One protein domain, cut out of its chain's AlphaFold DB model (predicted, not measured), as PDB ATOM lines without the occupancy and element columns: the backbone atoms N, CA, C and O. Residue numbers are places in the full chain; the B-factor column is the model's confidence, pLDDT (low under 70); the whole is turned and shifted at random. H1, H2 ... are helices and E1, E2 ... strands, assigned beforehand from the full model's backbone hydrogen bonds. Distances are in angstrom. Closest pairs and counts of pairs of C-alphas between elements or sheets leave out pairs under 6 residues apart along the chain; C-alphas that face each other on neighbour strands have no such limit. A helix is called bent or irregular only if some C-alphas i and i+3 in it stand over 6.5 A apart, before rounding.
ATOM      1  N   PRO A 545      99.432  71.818 -26.537       76.88
ATOM      2  CA  PRO A 545      99.620  73.275 -26.484       76.88
ATOM      3  C   PRO A 545      99.580  73.965 -27.857       76.88
ATOM      4  O   PRO A 545      99.054  75.074 -27.994       76.88
ATOM      5  N   LYS A 546     100.098  73.298 -28.901       79.56
ATOM      6  CA  LYS A 546     100.052  73.806 -30.280       79.56
ATOM      7  C   LYS A 546      98.617  73.831 -30.807       79.56
ATOM      8  O   LYS A 546      98.181  74.861 -31.311       79.56
ATOM      9  N   LEU A 547      97.869  72.740 -30.626       81.69
ATOM     10  CA  LEU A 547      96.447  72.668 -30.978       81.69
ATOM     11  C   LEU A 547      95.622  73.731 -30.228       81.69
ATOM     12  O   LEU A 547      94.839  74.457 -30.837       81.69
ATOM     13  N   GLN A 548      95.846  73.869 -28.921       83.19
ATOM     14  CA  GLN A 548      95.178  74.841 -28.056       83.19
ATOM     15  C   GLN A 548      95.417  76.287 -28.516       83.19
ATOM     16  O   GLN A 548      94.479  77.090 -28.524       83.19
ATOM     17  N   SER A 549      96.642  76.604 -28.942       82.62
ATOM     18  CA  SER A 549      97.005  77.924 -29.471       82.62
ATOM     19  C   SER A 549      96.373  78.190 -30.838       82.62
ATOM     20  O   SER A 549      95.841  79.273 -31.061       82.62
ATOM     21  N   VAL A 550      96.368  77.203 -31.741       82.88
ATOM     22  CA  VAL A 550      95.733  77.327 -33.066       82.88
ATOM     23  C   VAL A 550      94.232  77.580 -32.924       82.88
ATOM     24  O   VAL A 550      93.716  78.537 -33.495       82.88
ATOM     25  N   VAL A 551      93.536  76.793 -32.095       82.00
ATOM     26  CA  VAL A 551      92.097  76.980 -31.844       82.00
ATOM     27  C   VAL A 551      91.818  78.341 -31.196       82.00
ATOM     28  O   VAL A 551      90.832  78.994 -31.544       82.00
ATOM     29  N   ALA A 552      92.690  78.810 -30.296       83.88
ATOM     30  CA  ALA A 552      92.572  80.140 -29.697       83.88
ATOM     31  C   ALA A 552      92.746  81.264 -30.735       83.88
ATOM     32  O   ALA A 552      91.951  82.203 -30.745       83.88
ATOM     33  N   TRP A 553      93.710  81.147 -31.655       83.38
ATOM     34  CA  TRP A 553      93.896  82.102 -32.752       83.38
ATOM     35  C   TRP A 553      92.722  82.111 -33.731       83.38
ATOM     36  O   TRP A 553      92.240  83.189 -34.075       83.38
ATOM     37  N   CYS A 554      92.195  80.945 -34.117       83.25
ATOM     38  CA  CYS A 554      90.994  80.857 -34.951       83.25
ATOM     39  C   CYS A 554      89.794  81.535 -34.274       83.25
ATOM     40  O   CYS A 554      89.083  82.319 -34.899       83.25
ATOM     41  N   LYS A 555      89.592  81.295 -32.972       81.75
ATOM     42  CA  LYS A 555      88.525  81.951 -32.205       81.75
ATOM     43  C   LYS A 555      88.721  83.457 -32.087       81.75
ATOM     44  O   LYS A 555      87.748  84.194 -32.227       81.75
ATOM     45  N   ARG A 556      89.950  83.922 -31.857       82.81
ATOM     46  CA  ARG A 556      90.268  85.353 -31.806       82.81
ATOM     47  C   ARG A 556      90.031  86.021 -33.159       82.81
ATOM     48  O   ARG A 556      89.467  87.107 -33.197       82.81
ATOM     49  N   PHE A 557      90.392  85.361 -34.258       84.06
ATOM     50  CA  PHE A 557      90.102  85.838 -35.609       84.06
ATOM     51  C   PHE A 557      88.592  85.987 -35.834       84.06
ATOM     52  O   PHE A 557      88.134  87.070 -36.189       84.06
ATOM     53  N   ILE A 558      87.803  84.954 -35.514       84.12
ATOM     54  CA  ILE A 558      86.332  85.001 -35.598       84.12
ATOM     55  C   ILE A 558      85.761  86.120 -34.712       84.12
ATOM     56  O   ILE A 558      84.868  86.851 -35.136       84.12
ATOM     57  N   TYR A 559      86.277  86.282 -33.493       82.56
ATOM     58  CA  TYR A 559      85.850  87.338 -32.575       82.56
ATOM     59  C   TYR A 559      86.149  88.739 -33.127       82.56
ATOM     60  O   TYR A 559      85.275  89.598 -33.090       82.56
ATOM     61  N   ASN A 560      87.348  88.959 -33.673       85.25
ATOM     62  CA  ASN A 560      87.774  90.245 -34.231       85.25
ATOM     63  C   ASN A 560      87.038  90.600 -35.533       85.25
ATOM     64  O   ASN A 560      86.844  91.783 -35.811       85.25
ATOM     65  N   LEU A 561      86.612  89.599 -36.311       81.56
ATOM     66  CA  LEU A 561      85.732  89.798 -37.466       81.56
ATOM     67  C   LEU A 561      84.319  90.222 -37.046       81.56
ATOM     68  O   LEU A 561      83.706  91.042 -37.718       81.56
ATOM     69  N   ARG A 562      83.809  89.673 -35.937       82.25
ATOM     70  CA  ARG A 562      82.463  89.978 -35.423       82.25
ATOM     71  C   ARG A 562      82.402  91.265 -34.595       82.25
ATOM     72  O   ARG A 562      81.352  91.889 -34.548       82.25
ATOM     73  N   ASN A 563      83.507  91.674 -33.969       79.00
ATOM     74  CA  ASN A 563      83.583  92.838 -33.080       79.00
ATOM     75  C   ASN A 563      84.693  93.797 -33.533       79.00
ATOM     76  O   ASN A 563      85.776  93.855 -32.945       79.00
ATOM     77  N   TYR A 564      84.421  94.553 -34.600       70.75
ATOM     78  CA  TYR A 564      85.408  95.420 -35.253       70.75
ATOM     79  C   TYR A 564      85.938  96.544 -34.340       70.75
ATOM     80  O   TYR A 564      87.105  96.915 -34.452       70.75
ATOM     81  N   SER A 565      85.114  97.054 -33.419       70.19
ATOM     82  CA  SER A 565      85.447  98.150 -32.494       70.19
ATOM     83  C   SER A 565      86.245  97.721 -31.252       70.19
ATOM     84  O   SER A 565      86.850  98.565 -30.602       70.19
ATOM     85  N   GLN A 566      86.289  96.422 -30.923       78.31
ATOM     86  CA  GLN A 566      86.978  95.877 -29.742       78.31
ATOM     87  C   GLN A 566      87.890  94.706 -30.121       78.31
ATOM     88  O   GLN A 566      87.778  93.589 -29.607       78.31
ATOM     89  N   ARG A 567      88.797  94.951 -31.070       79.62
ATOM     90  CA  ARG A 567      89.742  93.933 -31.532       79.62
ATOM     91  C   ARG A 567      90.730  93.563 -30.433       79.62
ATOM     92  O   ARG A 567      91.358  94.421 -29.821       79.62
ATOM     93  N   ARG A 568      90.926  92.262 -30.245       81.44
ATOM     94  CA  ARG A 568      91.966  91.715 -29.371       81.44
ATOM     95  C   ARG A 568      93.274  91.621 -30.144       81.44
ATOM     96  O   ARG A 568      93.338  90.918 -31.157       81.44
ATOM     97  N   THR A 569      94.303  92.310 -29.664       76.50
ATOM     98  CA  THR A 569      95.661  92.335 -30.229       76.50
ATOM     99  C   THR A 569      96.687  91.910 -29.164       76.50
ATOM    100  O   THR A 569      96.382  91.899 -27.974       76.50
ATOM    101  N   GLY A 570      97.888  91.488 -29.580       80.94
ATOM    102  CA  GLY A 570      98.946  91.018 -28.668       80.94
ATOM    103  C   GLY A 570      98.965  89.495 -28.427       80.94
ATOM    104  O   GLY A 570      98.337  88.751 -29.184       80.94
ATOM    105  N   PRO A 571      99.700  88.992 -27.415       82.88
ATOM    106  CA  PRO A 571      99.795  87.556 -27.124       82.88
ATOM    107  C   PRO A 571      98.442  86.952 -26.705       82.88
ATOM    108  O   PRO A 571      97.512  87.665 -26.321       82.88
ATOM    109  N   LEU A 572      98.298  85.626 -26.821       83.38
ATOM    110  CA  LEU A 572      97.088  84.919 -26.381       83.38
ATOM    111  C   LEU A 572      96.930  85.034 -24.862       83.38
ATOM    112  O   LEU A 572      97.859  84.729 -24.115       83.38
ATOM    113  N   SER A 573      95.748  85.447 -24.406       84.06
ATOM    114  CA  SER A 573      95.449  85.486 -22.975       84.06
ATOM    115  C   SER A 573      95.179  84.083 -22.425       84.06
ATOM    116  O   SER A 573      94.726  83.185 -23.141       84.06
ATOM    117  N   VAL A 574      95.382  83.904 -21.116       79.62
ATOM    118  CA  VAL A 574      95.045  82.651 -20.415       79.62
ATOM    119  C   VAL A 574      93.560  82.312 -20.583       79.62
ATOM    120  O   VAL A 574      93.214  81.156 -20.804       79.62
ATOM    121  N   CYS A 575      92.683  83.319 -20.586       79.44
ATOM    122  CA  CYS A 575      91.250  83.124 -20.811       79.44
ATOM    123  C   CYS A 575      90.949  82.554 -22.209       79.44
ATOM    124  O   CYS A 575      90.095  81.680 -22.346       79.44
ATOM    125  N   GLU A 576      91.669  82.990 -23.248       82.12
ATOM    126  CA  GLU A 576      91.506  82.461 -24.610       82.12
ATOM    127  C   GLU A 576      92.034  81.034 -24.754       82.12
ATOM    128  O   GLU A 576      91.433  80.228 -25.466       82.12
ATOM    129  N   LEU A 577      93.104  80.701 -24.033       81.00
ATOM    130  CA  LEU A 577      93.645  79.346 -23.958       81.00
ATOM    131  C   LEU A 577      92.726  78.396 -23.162       81.00
ATOM    132  O   LEU A 577      92.555  77.231 -23.535       81.00
ATOM    133  N   CYS A 578      92.092  78.865 -22.088       79.06
ATOM    134  CA  CYS A 578      91.081  78.094 -21.359       79.06
ATOM    135  C   CYS A 578      89.832  77.865 -22.226       79.06
ATOM    136  O   CYS A 578      89.358  76.735 -22.352       79.06
ATOM    137  N   ALA A 579      89.348  78.908 -22.907       80.56
ATOM    138  CA  ALA A 579      88.200  78.806 -23.802       80.56
ATOM    139  C   ALA A 579      88.466  77.876 -24.999       80.56
ATOM    140  O   ALA A 579      87.566  77.144 -25.428       80.56
ATOM    141  N   SER A 580      89.688  77.864 -25.547       83.31
ATOM    142  CA  SER A 580      90.054  76.922 -26.608       83.31
ATOM    143  C   SER A 580      90.097  75.479 -26.098       83.31
ATOM    144  O   SER A 580      89.579  74.594 -26.777       83.31
ATOM    145  N   THR A 581      90.570  75.251 -24.868       81.38
ATOM    146  CA  THR A 581      90.541  73.931 -24.206       81.38
ATOM    147  C   THR A 581      89.119  73.392 -24.074       81.38
ATOM    148  O   THR A 581      88.851  72.282 -24.523       81.38
ATOM    149  N   HIS A 582      88.181  74.188 -23.550       83.69
ATOM    150  CA  HIS A 582      86.773  73.777 -23.448       83.69
ATOM    151  C   HIS A 582      86.160  73.462 -24.819       83.69
ATOM    152  O   HIS A 582      85.364  72.540 -24.948       83.69
ATOM    153  N   THR A 583      86.570  74.178 -25.868       80.88
ATOM    154  CA  THR A 583      86.086  73.930 -27.238       80.88
ATOM    155  C   THR A 583      86.584  72.598 -27.778       80.88
ATOM    156  O   THR A 583      85.808  71.841 -28.350       80.88
ATOM    157  N   ILE A 584      87.869  72.301 -27.573       80.31
ATOM    158  CA  ILE A 584      88.472  71.031 -27.982       80.31
ATOM    159  C   ILE A 584      87.795  69.877 -27.238       80.31
ATOM    160  O   ILE A 584      87.402  68.901 -27.868       80.31
ATOM    161  N   VAL A 585      87.597  70.008 -25.922       80.56
ATOM    162  CA  VAL A 585      86.902  68.991 -25.120       80.56
ATOM    163  C   VAL A 585      85.464  68.801 -25.598       80.56
ATOM    164  O   VAL A 585      85.043  67.661 -25.758       80.56
ATOM    165  N   ARG A 586      84.733  69.881 -25.895       81.19
ATOM    166  CA  ARG A 586      83.360  69.792 -26.413       81.19
ATOM    167  C   ARG A 586      83.296  69.019 -27.728       81.19
ATOM    168  O   ARG A 586      82.432  68.165 -27.874       81.19
ATOM    169  N   LEU A 587      84.222  69.289 -28.653       78.00
ATOM    170  CA  LEU A 587      84.291  68.600 -29.945       78.00
ATOM    171  C   LEU A 587      84.590  67.105 -29.771       78.00
ATOM    172  O   LEU A 587      83.890  66.273 -30.341       78.00
ATOM    173  N   VAL A 588      85.558  66.764 -28.912       77.38
ATOM    174  CA  VAL A 588      85.906  65.368 -28.591       77.38
ATOM    175  C   VAL A 588      84.750  64.641 -27.897       77.38
ATOM    176  O   VAL A 588      84.473  63.482 -28.188       77.38
ATOM    177  N   GLN A 589      84.042  65.306 -26.983       82.12
ATOM    178  CA  GLN A 589      82.871  64.720 -26.332       82.12
ATOM    179  C   GLN A 589      81.705  64.543 -27.309       82.12
ATOM    180  O   GLN A 589      80.983  63.556 -27.212       82.12
ATOM    181  N   SER A 590      81.517  65.466 -28.255       74.31
ATOM    182  CA  SER A 590      80.454  65.347 -29.253       74.31
ATOM    183  C   SER A 590      80.693  64.231 -30.267       74.31
ATOM    184  O   SER A 590      79.715  63.642 -30.713       74.31
ATOM    185  N   SER A 591      81.950  63.911 -30.599       73.94
ATOM    186  CA  SER A 591      82.269  62.798 -31.501       73.94
ATOM    187  C   SER A 591      82.172  61.443 -30.795       73.94
ATOM    188  O   SER A 591      81.517  60.535 -31.293       73.94
ATOM    189  N   GLU A 592      82.761  61.311 -29.606       74.12
ATOM    190  CA  GLU A 592      82.907  60.017 -28.915       74.12
ATOM    191  C   GLU A 592      81.721  59.666 -28.004       74.12
ATOM    192  O   GLU A 592      81.455  58.500 -27.724       74.12
ATOM    193  N   PHE A 593      80.989  60.672 -27.515       78.56
ATOM    194  CA  PHE A 593      79.881  60.500 -26.573       78.56
ATOM    195  C   PHE A 593      78.565  61.080 -27.109       78.56
ATOM    196  O   PHE A 593      77.758  61.598 -26.334       78.56
ATOM    197  N   LEU A 594      78.323  60.979 -28.422       74.94
ATOM    198  CA  LEU A 594      77.142  61.543 -29.088       74.94
ATOM    199  C   LEU A 594      75.820  61.056 -28.468       74.94
ATOM    200  O   LEU A 594      74.985  61.868 -28.065       74.94
ATOM    201  N   GLU A 595      75.650  59.740 -28.315       72.44
ATOM    202  CA  GLU A 595      74.431  59.150 -27.738       72.44
ATOM    203  C   GLU A 595      74.274  59.504 -26.248       72.44
ATOM    204  O   GLU A 595      73.168  59.783 -25.784       72.44
ATOM    205  N   THR A 596      75.379  59.578 -25.498       75.19
ATOM    206  CA  THR A 596      75.370  60.027 -24.095       75.19
ATOM    207  C   THR A 596      74.955  61.496 -23.992       75.19
ATOM    208  O   THR A 596      74.120  61.838 -23.161       75.19
ATOM    209  N   SER A 597      75.474  62.365 -24.866       76.50
ATOM    210  CA  SER A 597      75.104  63.784 -24.935       76.50
ATOM    211  C   SER A 597      73.635  63.981 -25.319       76.50
ATOM    212  O   SER A 597      72.976  64.864 -24.771       76.50
ATOM    213  N   ARG A 598      73.109  63.163 -26.242       77.75
ATOM    214  CA  ARG A 598      71.701  63.202 -26.657       77.75
ATOM    215  C   ARG A 598      70.772  62.797 -25.516       77.75
ATOM    216  O   ARG A 598      69.845  63.529 -25.195       77.75
ATOM    217  N   ARG A 599      71.066  61.685 -24.840       77.50
ATOM    218  CA  ARG A 599      70.251  61.206 -23.712       77.50
ATOM    219  C   ARG A 599      70.282  62.127 -22.502       77.50
ATOM    220  O   ARG A 599      69.241  62.306 -21.885       77.50
ATOM    221  N   LEU A 600      71.433  62.732 -22.201       79.56
ATOM    222  CA  LEU A 600      71.545  63.735 -21.136       79.56
ATOM    223  C   LEU A 600      70.759  65.016 -21.452       79.56
ATOM    224  O   LEU A 600      70.286  65.666 -20.530       79.56
ATOM    225  N   ARG A 601      70.602  65.383 -22.733       78.62
ATOM    226  CA  ARG A 601      69.743  66.509 -23.146       78.62
ATOM    227  C   ARG A 601      68.253  66.175 -23.100       78.62
ATOM    228  O   ARG A 601      67.455  67.053 -22.804       78.62
ATOM    229  N   GLU A 602      67.894  64.931 -23.401       79.44
ATOM    230  CA  GLU A 602      66.510  64.431 -23.392       79.44
ATOM    231  C   GLU A 602      66.056  63.898 -22.013       79.44
ATOM    232  O   GLU A 602      64.976  63.320 -21.924       79.44
ATOM    233  N   ASP A 603      66.880  64.045 -20.967       70.06
ATOM    234  CA  ASP A 603      66.679  63.525 -19.599       70.06
ATOM    235  C   ASP A 603      66.291  62.031 -19.533       70.06
ATOM    236  O   ASP A 603      65.442  61.586 -18.760       70.06
ATOM    237  N   LYS A 604      66.914  61.217 -20.397       74.00
ATOM    238  CA  LYS A 604      66.685  59.765 -20.487       74.00
ATOM    239  C   LYS A 604      67.759  58.974 -19.733       74.00
ATOM    240  O   LYS A 604      68.935  59.346 -19.763       74.00
ATOM    241  N   PRO A 605      67.417  57.811 -19.142       69.50
ATOM    242  CA  PRO A 605      68.372  57.006 -18.387       69.50
ATOM    243  C   PRO A 605      69.540  56.506 -19.256       69.50
ATOM    244  O   PRO A 605      69.369  55.960 -20.357       69.50
ATOM    245  N   LEU A 606      70.757  56.675 -18.731       72.69
ATOM    246  CA  LEU A 606      71.989  56.161 -19.333       72.69
ATOM    247  C   LEU A 606      72.030  54.622 -19.261       72.69
ATOM    248  O   LEU A 606      71.375  54.007 -18.426       72.69
ATOM    249  N   LYS A 607      72.797  53.971 -20.142       62.22
ATOM    250  CA  LYS A 607      72.981  52.505 -20.146       62.22
ATOM    251  C   LYS A 607      74.459  52.152 -19.927       62.22
ATOM    252  O   LYS A 607      75.344  52.909 -20.318       62.22
ATOM    253  N   GLY A 608      74.729  50.997 -19.314       66.31
ATOM    254  CA  GLY A 608      76.079  50.426 -19.200       66.31
ATOM    255  C   GLY A 608      76.968  51.018 -18.096       66.31
ATOM    256  O   GLY A 608      76.494  51.497 -17.065       66.31
ATOM    257  N   CYS A 609      78.289  50.953 -18.293       57.72
ATOM    258  CA  CYS A 609      79.305  51.339 -17.301       57.72
ATOM    259  C   CYS A 609      79.287  52.835 -16.928       57.72
ATOM    260  O   CYS A 609      79.704  53.189 -15.824       57.72
ATOM    261  N   LEU A 610      78.748  53.692 -17.801       66.12
ATOM    262  CA  LEU A 610      78.616  55.136 -17.585       66.12
ATOM    263  C   LEU A 610      77.513  55.505 -16.577       66.12
ATOM    264  O   LEU A 610      77.556  56.596 -16.013       66.12
ATOM    265  N   LEU A 611      76.582  54.588 -16.271       65.69
ATOM    266  CA  LEU A 611      75.537  54.790 -15.255       65.69
ATOM    267  C   LEU A 611      76.136  55.043 -13.858       65.69
ATOM    268  O   LEU A 611      75.594  55.794 -13.055       65.69
ATOM    269  N   ARG A 612      77.297  54.438 -13.573       67.19
ATOM    270  CA  ARG A 612      77.979  54.545 -12.271       67.19
ATOM    271  C   ARG A 612      78.669  55.894 -12.047       67.19
ATOM    272  O   ARG A 612      79.076  56.170 -10.924       67.19
ATOM    273  N   LEU A 613      78.827  56.704 -13.098       71.75
ATOM    274  CA  LEU A 613      79.561  57.976 -13.070       71.75
ATOM    275  C   LEU A 613      78.659  59.202 -12.842       71.75
ATOM    276  O   LEU A 613      79.167  60.321 -12.846       71.75
ATOM    277  N   ASN A 614      77.348  59.000 -12.651       75.50
ATOM    278  CA  ASN A 614      76.355  60.049 -12.382       75.50
ATOM    279  C   ASN A 614      76.569  61.308 -13.251       75.50
ATOM    280  O   ASN A 614      76.839  62.395 -12.739       75.50
ATOM    281  N   LEU A 615      76.592  61.113 -14.574       83.38
ATOM    282  CA  LEU A 615      76.998  62.136 -15.536       83.38
ATOM    283  C   LEU A 615      75.942  63.237 -15.669       83.38
ATOM    284  O   LEU A 615      74.751  62.947 -15.681       83.38
ATOM    285  N   PHE A 616      76.387  64.479 -15.852       83.50
ATOM    286  CA  PHE A 616      75.513  65.619 -16.142       83.50
ATOM    287  C   PHE A 616      76.178  66.592 -17.124       83.50
ATOM    288  O   PHE A 616      77.396  66.553 -17.325       83.50
ATOM    289  N   LEU A 617      75.371  67.450 -17.753       83.69
ATOM    290  CA  LEU A 617      75.849  68.542 -18.605       83.69
ATOM    291  C   LEU A 617      76.024  69.810 -17.768       83.69
ATOM    292  O   LEU A 617      75.118  70.197 -17.031       83.69
ATOM    293  N   ASP A 618      77.189  70.449 -17.868       82.44
ATOM    294  CA  ASP A 618      77.428  71.740 -17.222       82.44
ATOM    295  C   ASP A 618      76.828  72.918 -18.015       82.44
ATOM    296  O   ASP A 618      76.287  72.752 -19.109       82.44
ATOM    297  N   GLN A 619      76.937  74.132 -17.462       76.88
ATOM    298  CA  GLN A 619      76.446  75.369 -18.092       76.88
ATOM    299  C   GLN A 619      77.123  75.670 -19.444       76.88
ATOM    300  O   GLN A 619      76.550  76.364 -20.279       76.88
ATOM    301  N   ASP A 620      78.310  75.106 -19.682       73.44
ATOM    302  CA  ASP A 620      79.053  75.200 -20.936       73.44
ATOM    303  C   ASP A 620      78.742  74.023 -21.889       73.44
ATOM    304  O   ASP A 620      79.404  73.864 -22.920       73.44
ATOM    305  N   GLY A 621      77.757  73.173 -21.585       75.69
ATOM    306  CA  GLY A 621      77.379  72.021 -22.407       75.69
ATOM    307  C   GLY A 621      78.448  70.922 -22.486       75.69
ATOM    308  O   GLY A 621      78.480  70.175 -23.466       75.69
ATOM    309  N   LEU A 622      79.343  70.839 -21.499       83.25
ATOM    310  CA  LEU A 622      80.355  69.791 -21.355       83.25
ATOM    311  C   LEU A 622      79.846  68.676 -20.439       83.25
ATOM    312  O   LEU A 622      79.195  68.927 -19.425       83.25
ATOM    313  N   ILE A 623      80.194  67.432 -20.763       84.88
ATOM    314  CA  ILE A 623      79.834  66.263 -19.952       84.88
ATOM    315  C   ILE A 623      80.801  66.155 -18.767       84.88
ATOM    316  O   ILE A 623      82.020  66.037 -18.954       84.88
ATOM    317  N   ARG A 624      80.261  66.158 -17.546       84.50
ATOM    318  CA  ARG A 624      81.015  66.027 -16.291       84.50
ATOM    319  C   ARG A 624      80.556  64.842 -15.463       84.50
ATOM    320  O   ARG A 624      79.423  64.383 -15.573       84.50
ATOM    321  N   VAL A 625      81.464  64.365 -14.618       85.12
ATOM    322  CA  VAL A 625      81.225  63.274 -13.669       85.12
ATOM    323  C   VAL A 625      80.667  63.838 -12.361       85.12
ATOM    324  O   VAL A 625      81.237  64.761 -11.771       85.12
ATOM    325  N   GLY A 626      79.548  63.283 -11.902       75.62
ATOM    326  CA  GLY A 626      78.957  63.567 -10.596       75.62
ATOM    327  C   GLY A 626      79.433  62.582  -9.527       75.62
ATOM    328  O   GLY A 626      79.906  61.486  -9.823       75.62
ATOM    329  N   GLY A 627      79.308  62.944  -8.247       74.12
ATOM    330  CA  GLY A 627      79.702  62.037  -7.169       74.12
ATOM    331  C   GLY A 627      79.664  62.631  -5.765       74.12
ATOM    332  O   GLY A 627      79.224  63.754  -5.541       74.12
ATOM    333  N   ARG A 628      80.176  61.857  -4.799       66.69
ATOM    334  CA  ARG A 628      80.137  62.149  -3.349       66.69
ATOM    335  C   ARG A 628      80.949  63.384  -2.922       66.69
ATOM    336  O   ARG A 628      80.861  63.798  -1.772       66.69
ATOM    337  N   LEU A 629      81.733  63.972  -3.831       72.50
ATOM    338  CA  LEU A 629      82.578  65.148  -3.577       72.50
ATOM    339  C   LEU A 629      81.820  66.485  -3.647       72.50
ATOM    340  O   LEU A 629      82.429  67.526  -3.396       72.50
ATOM    341  N   ILE A 630      80.513  66.474  -3.933       71.69
ATOM    342  CA  ILE A 630      79.654  67.673  -3.973       71.69
ATOM    343  C   ILE A 630      79.780  68.510  -2.686       71.69
ATOM    344  O   ILE A 630      79.968  69.728  -2.761       71.69
ATOM    345  N   ASN A 631      79.812  67.844  -1.525       68.88
ATOM    346  CA  ASN A 631      79.874  68.477  -0.199       68.88
ATOM    347  C   ASN A 631      81.301  68.831   0.272       68.88
ATOM    348  O   ASN A 631      81.489  69.229   1.416       68.88
ATOM    349  N   SER A 632      82.327  68.657  -0.568       74.50
ATOM    350  CA  SER A 632      83.713  69.012  -0.211       74.50
ATOM    351  C   SER A 632      83.987  70.513  -0.391       74.50
ATOM    352  O   SER A 632      83.276  71.191  -1.125       74.50
ATOM    353  N   ASN A 633      85.061  71.050   0.195       75.44
ATOM    354  CA  ASN A 633      85.509  72.435  -0.061       75.44
ATOM    355  C   ASN A 633      86.398  72.565  -1.317       75.44
ATOM    356  O   ASN A 633      87.166  73.516  -1.448       75.44
ATOM    357  N   LEU A 634      86.343  71.594  -2.236       76.25
ATOM    358  CA  LEU A 634      87.168  71.602  -3.445       76.25
ATOM    359  C   LEU A 634      86.642  72.585  -4.513       76.25
ATOM    360  O   LEU A 634      85.439  72.844  -4.581       76.25
ATOM    361  N   PRO A 635      87.511  73.102  -5.402       79.38
ATOM    362  CA  PRO A 635      87.078  73.887  -6.555       79.38
ATOM    363  C   PRO A 635      86.123  73.099  -7.461       79.38
ATOM    364  O   PRO A 635      86.238  71.879  -7.584       79.38
ATOM    365  N   TYR A 636      85.222  73.795  -8.160       78.12
ATOM    366  CA  TYR A 636      84.176  73.185  -8.994       78.12
ATOM    367  C   TYR A 636      84.707  72.137  -9.993       78.12
ATOM    368  O   TYR A 636      84.181  71.030 -10.070       78.12
ATOM    369  N   ASN A 637      85.813  72.427 -10.686       76.44
ATOM    370  CA  ASN A 637      86.434  71.496 -11.639       76.44
ATOM    371  C   ASN A 637      87.030  70.235 -10.987       76.44
ATOM    372  O   ASN A 637      87.169  69.217 -11.659       76.44
ATOM    373  N   ALA A 638      87.374  70.288  -9.696       72.25
ATOM    374  CA  ALA A 638      87.848  69.133  -8.934       72.25
ATOM    375  C   ALA A 638      86.685  68.315  -8.349       72.25
ATOM    376  O   ALA A 638      86.795  67.098  -8.222       72.25
ATOM    377  N   LYS A 639      85.558  68.968  -8.033       79.06
ATOM    378  CA  LYS A 639      84.304  68.298  -7.648       79.06
ATOM    379  C   LYS A 639      83.668  67.556  -8.822       79.06
ATOM    380  O   LYS A 639      83.151  66.456  -8.639       79.06
ATOM    381  N   HIS A 640      83.723  68.168 -10.004       82.38
ATOM    382  CA  HIS A 640      83.066  67.707 -11.223       82.38
ATOM    383  C   HIS A 640      84.062  67.652 -12.389       82.38
ATOM    384  O   HIS A 640      84.106  68.574 -13.216       82.38
ATOM    385  N   PRO A 641      84.900  66.603 -12.459       82.69
ATOM    386  CA  PRO A 641      85.879  66.467 -13.528       82.69
ATOM    387  C   PRO A 641      85.204  66.208 -14.884       82.69
ATOM    388  O   PRO A 641      84.117  65.627 -14.963       82.69
ATOM    389  N   LEU A 642      85.863  66.648 -15.959       83.69
ATOM    390  CA  LEU A 642      85.409  66.459 -17.340       83.69
ATOM    391  C   LEU A 642      85.551  64.994 -17.767       83.69
ATOM    392  O   LEU A 642      86.585  64.370 -17.518       83.69
ATOM    393  N   LEU A 643      84.538  64.456 -18.450       81.69
ATOM    394  CA  LEU A 643      84.599  63.107 -19.010       81.69
ATOM    395  C   LEU A 643      85.406  63.111 -20.315       81.69
ATOM    396  O   LEU A 643      85.011  63.760 -21.282       81.69
ATOM    397  N   LEU A 644      86.512  62.368 -20.365       80.75
ATOM    398  CA  LEU A 644      87.349  62.250 -21.560       80.75
ATOM    399  C   LEU A 644      87.478  60.782 -22.008       80.75
ATOM    400  O   LEU A 644      87.608  59.898 -21.157       80.75
ATOM    401  N   PRO A 645      87.460  60.501 -23.324       74.62
ATOM    402  CA  PRO A 645      87.644  59.154 -23.869       74.62
ATOM    403  C   PRO A 645      89.071  58.635 -23.635       74.62
ATOM    404  O   PRO A 645      90.053  59.362 -23.787       74.62
ATOM    405  N   LYS A 646      89.192  57.345 -23.298       65.69
ATOM    406  CA  LYS A 646      90.466  56.701 -22.931       65.69
ATOM    407  C   LYS A 646      91.485  56.658 -24.078       65.69
ATOM    408  O   LYS A 646      92.683  56.722 -23.821       65.69
ATOM    409  N   THR A 647      91.024  56.501 -25.318       65.88
ATOM    410  CA  THR A 647      91.862  56.178 -26.490       65.88
ATOM    411  C   THR A 647      91.993  57.320 -27.494       65.88
ATOM    412  O   THR A 647      92.695  57.173 -28.490       65.88
ATOM    413  N   HIS A 648      91.370  58.475 -27.250       72.12
ATOM    414  CA  HIS A 648      91.413  59.577 -28.207       72.12
ATOM    415  C   HIS A 648      92.801  60.237 -28.230       72.12
ATOM    416  O   HIS A 648      93.373  60.570 -27.183       72.12
ATOM    417  N   HIS A 649      93.333  60.485 -29.431       72.00
ATOM    418  CA  HIS A 649      94.681  61.037 -29.650       72.00
ATOM    419  C   HIS A 649      94.921  62.331 -28.858       72.00
ATOM    420  O   HIS A 649      95.872  62.424 -28.084       72.00
ATOM    421  N   ASN A 650      93.997  63.292 -28.946       67.06
ATOM    422  CA  ASN A 650      94.115  64.583 -28.249       67.06
ATOM    423  C   ASN A 650      94.108  64.472 -26.714       67.06
ATOM    424  O   ASN A 650      94.814  65.228 -26.048       67.06
ATOM    425  N   VAL A 651      93.370  63.509 -26.152       66.19
ATOM    426  CA  VAL A 651      93.349  63.239 -24.703       66.19
ATOM    427  C   VAL A 651      94.668  62.611 -24.271       66.19
ATOM    428  O   VAL A 651      95.265  63.032 -23.285       66.19
ATOM    429  N   THR A 652      95.179  61.669 -25.063       63.44
ATOM    430  CA  THR A 652      96.476  61.030 -24.820       63.44
ATOM    431  C   THR A 652      97.606  62.061 -24.828       63.44
ATOM    432  O   THR A 652      98.460  62.049 -23.942       63.44
ATOM    433  N   GLN A 653      97.594  63.003 -25.776       67.81
ATOM    434  CA  GLN A 653      98.578  64.087 -25.816       67.81
ATOM    435  C   GLN A 653      98.415  65.072 -24.653       67.81
ATOM    436  O   GLN A 653      99.414  65.516 -24.089       67.81
ATOM    437  N   HIS A 654      97.189  65.402 -24.245       69.44
ATOM    438  CA  HIS A 654      96.955  66.243 -23.068       69.44
ATOM    439  C   HIS A 654      97.495  65.597 -21.778       69.44
ATOM    440  O   HIS A 654      98.175  66.252 -20.986       69.44
ATOM    441  N   ILE A 655      97.264  64.291 -21.606       64.12
ATOM    442  CA  ILE A 655      97.756  63.510 -20.463       64.12
ATOM    443  C   ILE A 655      99.286  63.419 -20.471       64.12
ATOM    444  O   ILE A 655      99.894  63.589 -19.415       64.12
ATOM    445  N   LYS A 656      99.919  63.187 -21.629       65.81
ATOM    446  CA  LYS A 656     101.389  63.160 -21.754       65.81
ATOM    447  C   LYS A 656     102.019  64.496 -21.367       65.81
ATOM    448  O   LYS A 656     102.898  64.521 -20.515       65.81
ATOM    449  N   ASN A 657     101.509  65.601 -21.916       71.31
ATOM    450  CA  ASN A 657     102.016  66.939 -21.593       71.31
ATOM    451  C   ASN A 657     101.840  67.269 -20.101       71.31
ATOM    452  O   ASN A 657     102.750  67.801 -19.474       71.31
ATOM    453  N   SER A 658     100.700  66.902 -19.507       66.69
ATOM    454  CA  SER A 658     100.459  67.114 -18.073       66.69
ATOM    455  C   SER A 658     101.414  66.288 -17.202       66.69
ATOM    456  O   SER A 658     101.937  66.799 -16.216       66.69
ATOM    457  N   HIS A 659     101.695  65.035 -17.579       65.00
ATOM    458  CA  HIS A 659     102.677  64.200 -16.882       65.00
ATOM    459  C   HIS A 659     104.102  64.745 -17.002       65.00
ATOM    460  O   HIS A 659     104.832  64.714 -16.017       65.00
ATOM    461  N   GLU A 660     104.505  65.260 -18.165       68.50
ATOM    462  CA  GLU A 660     105.827  65.874 -18.340       68.50
ATOM    463  C   GLU A 660     106.004  67.121 -17.470       68.50
ATOM    464  O   GLU A 660     107.053  67.291 -16.850       68.50
ATOM    465  N   GLU A 661     104.983  67.975 -17.367       69.62
ATOM    466  CA  GLU A 661     105.031  69.156 -16.497       69.62
ATOM    467  C   GLU A 661     105.077  68.777 -15.011       69.62
ATOM    468  O   GLU A 661     105.864  69.348 -14.255       69.62
ATOM    469  N   ILE A 662     104.320  67.754 -14.600       66.25
ATOM    470  CA  ILE A 662     104.392  67.193 -13.242       66.25
ATOM    471  C   ILE A 662     105.784  66.603 -12.978       66.25
ATOM    472  O   ILE A 662     106.378  66.888 -11.940       66.25
ATOM    473  N   HIS A 663     106.354  65.848 -13.921       62.66
ATOM    474  CA  HIS A 663     107.704  65.300 -13.798       62.66
ATOM    475  C   HIS A 663     108.763  66.397 -13.683       62.66
ATOM    476  O   HIS A 663     109.626  66.310 -12.815       62.66
ATOM    477  N   LYS A 664     108.690  67.455 -14.499       68.50
ATOM    478  CA  LYS A 664     109.601  68.608 -14.396       68.50
ATOM    479  C   LYS A 664     109.439  69.334 -13.063       68.50
ATOM    480  O   LYS A 664     110.427  69.776 -12.482       68.50
ATOM    481  N   HIS A 665     108.208  69.467 -12.574       69.81
ATOM    482  CA  HIS A 665     107.924  70.096 -11.289       69.81
ATOM    483  C   HIS A 665     108.486  69.283 -10.111       69.81
ATOM    484  O   HIS A 665     109.150  69.840  -9.241       69.81
ATOM    485  N   LEU A 666     108.285  67.964 -10.116       59.34
ATOM    486  CA  LEU A 666     108.723  67.053  -9.055       59.34
ATOM    487  C   LEU A 666     110.228  66.755  -9.107       59.34
ATOM    488  O   LEU A 666     110.859  66.625  -8.061       59.34
ATOM    489  N   ALA A 667     110.837  66.755 -10.297       65.56
ATOM    490  CA  ALA A 667     112.288  66.674 -10.456       65.56
ATOM    491  C   ALA A 667     113.002  67.879  -9.821       65.56
ATOM    492  O   ALA A 667     114.057  67.714  -9.211       65.56
ATOM    493  N   ARG A 668     112.402  69.081  -9.874       68.62
ATOM    494  CA  ARG A 668     112.904  70.262  -9.139       68.62
ATOM    495  C   ARG A 668     112.828  70.094  -7.618       68.62
ATOM    496  O   ARG A 668     113.565  70.770  -6.912       68.62
ATOM    497  N   GLN A 669     111.973  69.201  -7.122       67.62
ATOM    498  CA  GLN A 669     111.850  68.854  -5.703       67.62
ATOM    499  C   GLN A 669     112.653  67.595  -5.319       67.62
ATOM    500  O   GLN A 669     112.479  67.083  -4.219       67.62
TER     501      GLN A 669
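This is residues 545 to 669 of the 946 residues of the protein "uncharacterized protein LOC113521478" of Galleria mellonella (UniProt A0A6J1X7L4). A small head built on the two-stranded hairpin E1-E2, with the short helices H3 to H6 set loosely about it, sits at one end of the long helix H2, while H1 crosses H2 nearer its other end. The last long helix, H7, begins near H2 and forms an arm; residues 658 to 669, of which 658 to 667 belong to H7, stick out free. The printed part has 125 residues with seven named helices and two named strands, in the order H1 H2 H3 H4 E1 E2 H5 H6 H7; the class is mostly helix, and the sheet, order E1 - E2, is antiparallel. The whole is loose, with a radius of gyration of the C-alphas of 17.3 A, and spans 46 by 45 by 32 A.

E1 is residues 615 to 617, with C-alpha 615 at (76.998, 62.136, -15.536), and E2 is residues 623 to 625. Before them come H3, residues 594 to 601, 10.7 A long, and H4, residues 608 to 613, 10.3 A long. After them come H5, residues 628 to 631, and H6, residues 636 to 639. H2, residues 574 to 592, is 27.1 A long. H1, residues 545 to 562, is 25.6 A long and begins at C-alpha 545, (99.620, 73.275, -26.484). H7, residues 649 to 667, is 26.6 A long and ends at C-alpha 667, (112.288, 66.674, -10.456). H5 is irregular, with C-alphas 628 and 631 7.1 A apart.

E1 and E2 form an antiparallel hairpin at 142 degrees, with N 616 and O 624 at 3.1 A and N 624 and O 616 at 2.9 A, within hydrogen-bond range. The closest C-alphas of H3 and E1, Leu 600 and Phe 616, are 6.7 A apart. Those of H4 and E2, Leu 613 and Val 625, are 5.6 A apart. H5 and H6 are close but not clearly touching, closest at the C-alphas of Leu 629 and Lys 639, 5.4 A. H2 and H3 are close but not clearly touching, closest at the C-alphas of Ser 590 and Ser 597, 7.1 A. H1 touches H2 about perpendicular, at 76 degrees, with residues 548 to 556 alone; the closest C-alphas, Ala 552 and Ser 580, are 5.1 A apart. H2 and H7 are near each other, with 7 pairs of C-alphas within 10 A. Every O i to N i+4 pair is within hydrogen-bond range in H1, H2, H3 and H7; H4 has 0 of 2, and 2 of 3 O i to N i+3 pairs, while H5 and H6 are too short for an i+4 pair.

The two C-alphas farthest apart, Ser 565 and Gly 608, are 50.4 A apart. The printed part has no cut. The link H1 to H2, 11 residues, is long. The mean pLDDT of the printed part is 75.9; 30 residues are under 70, among them 607 to 612, 650 to 656 and 658 to 669.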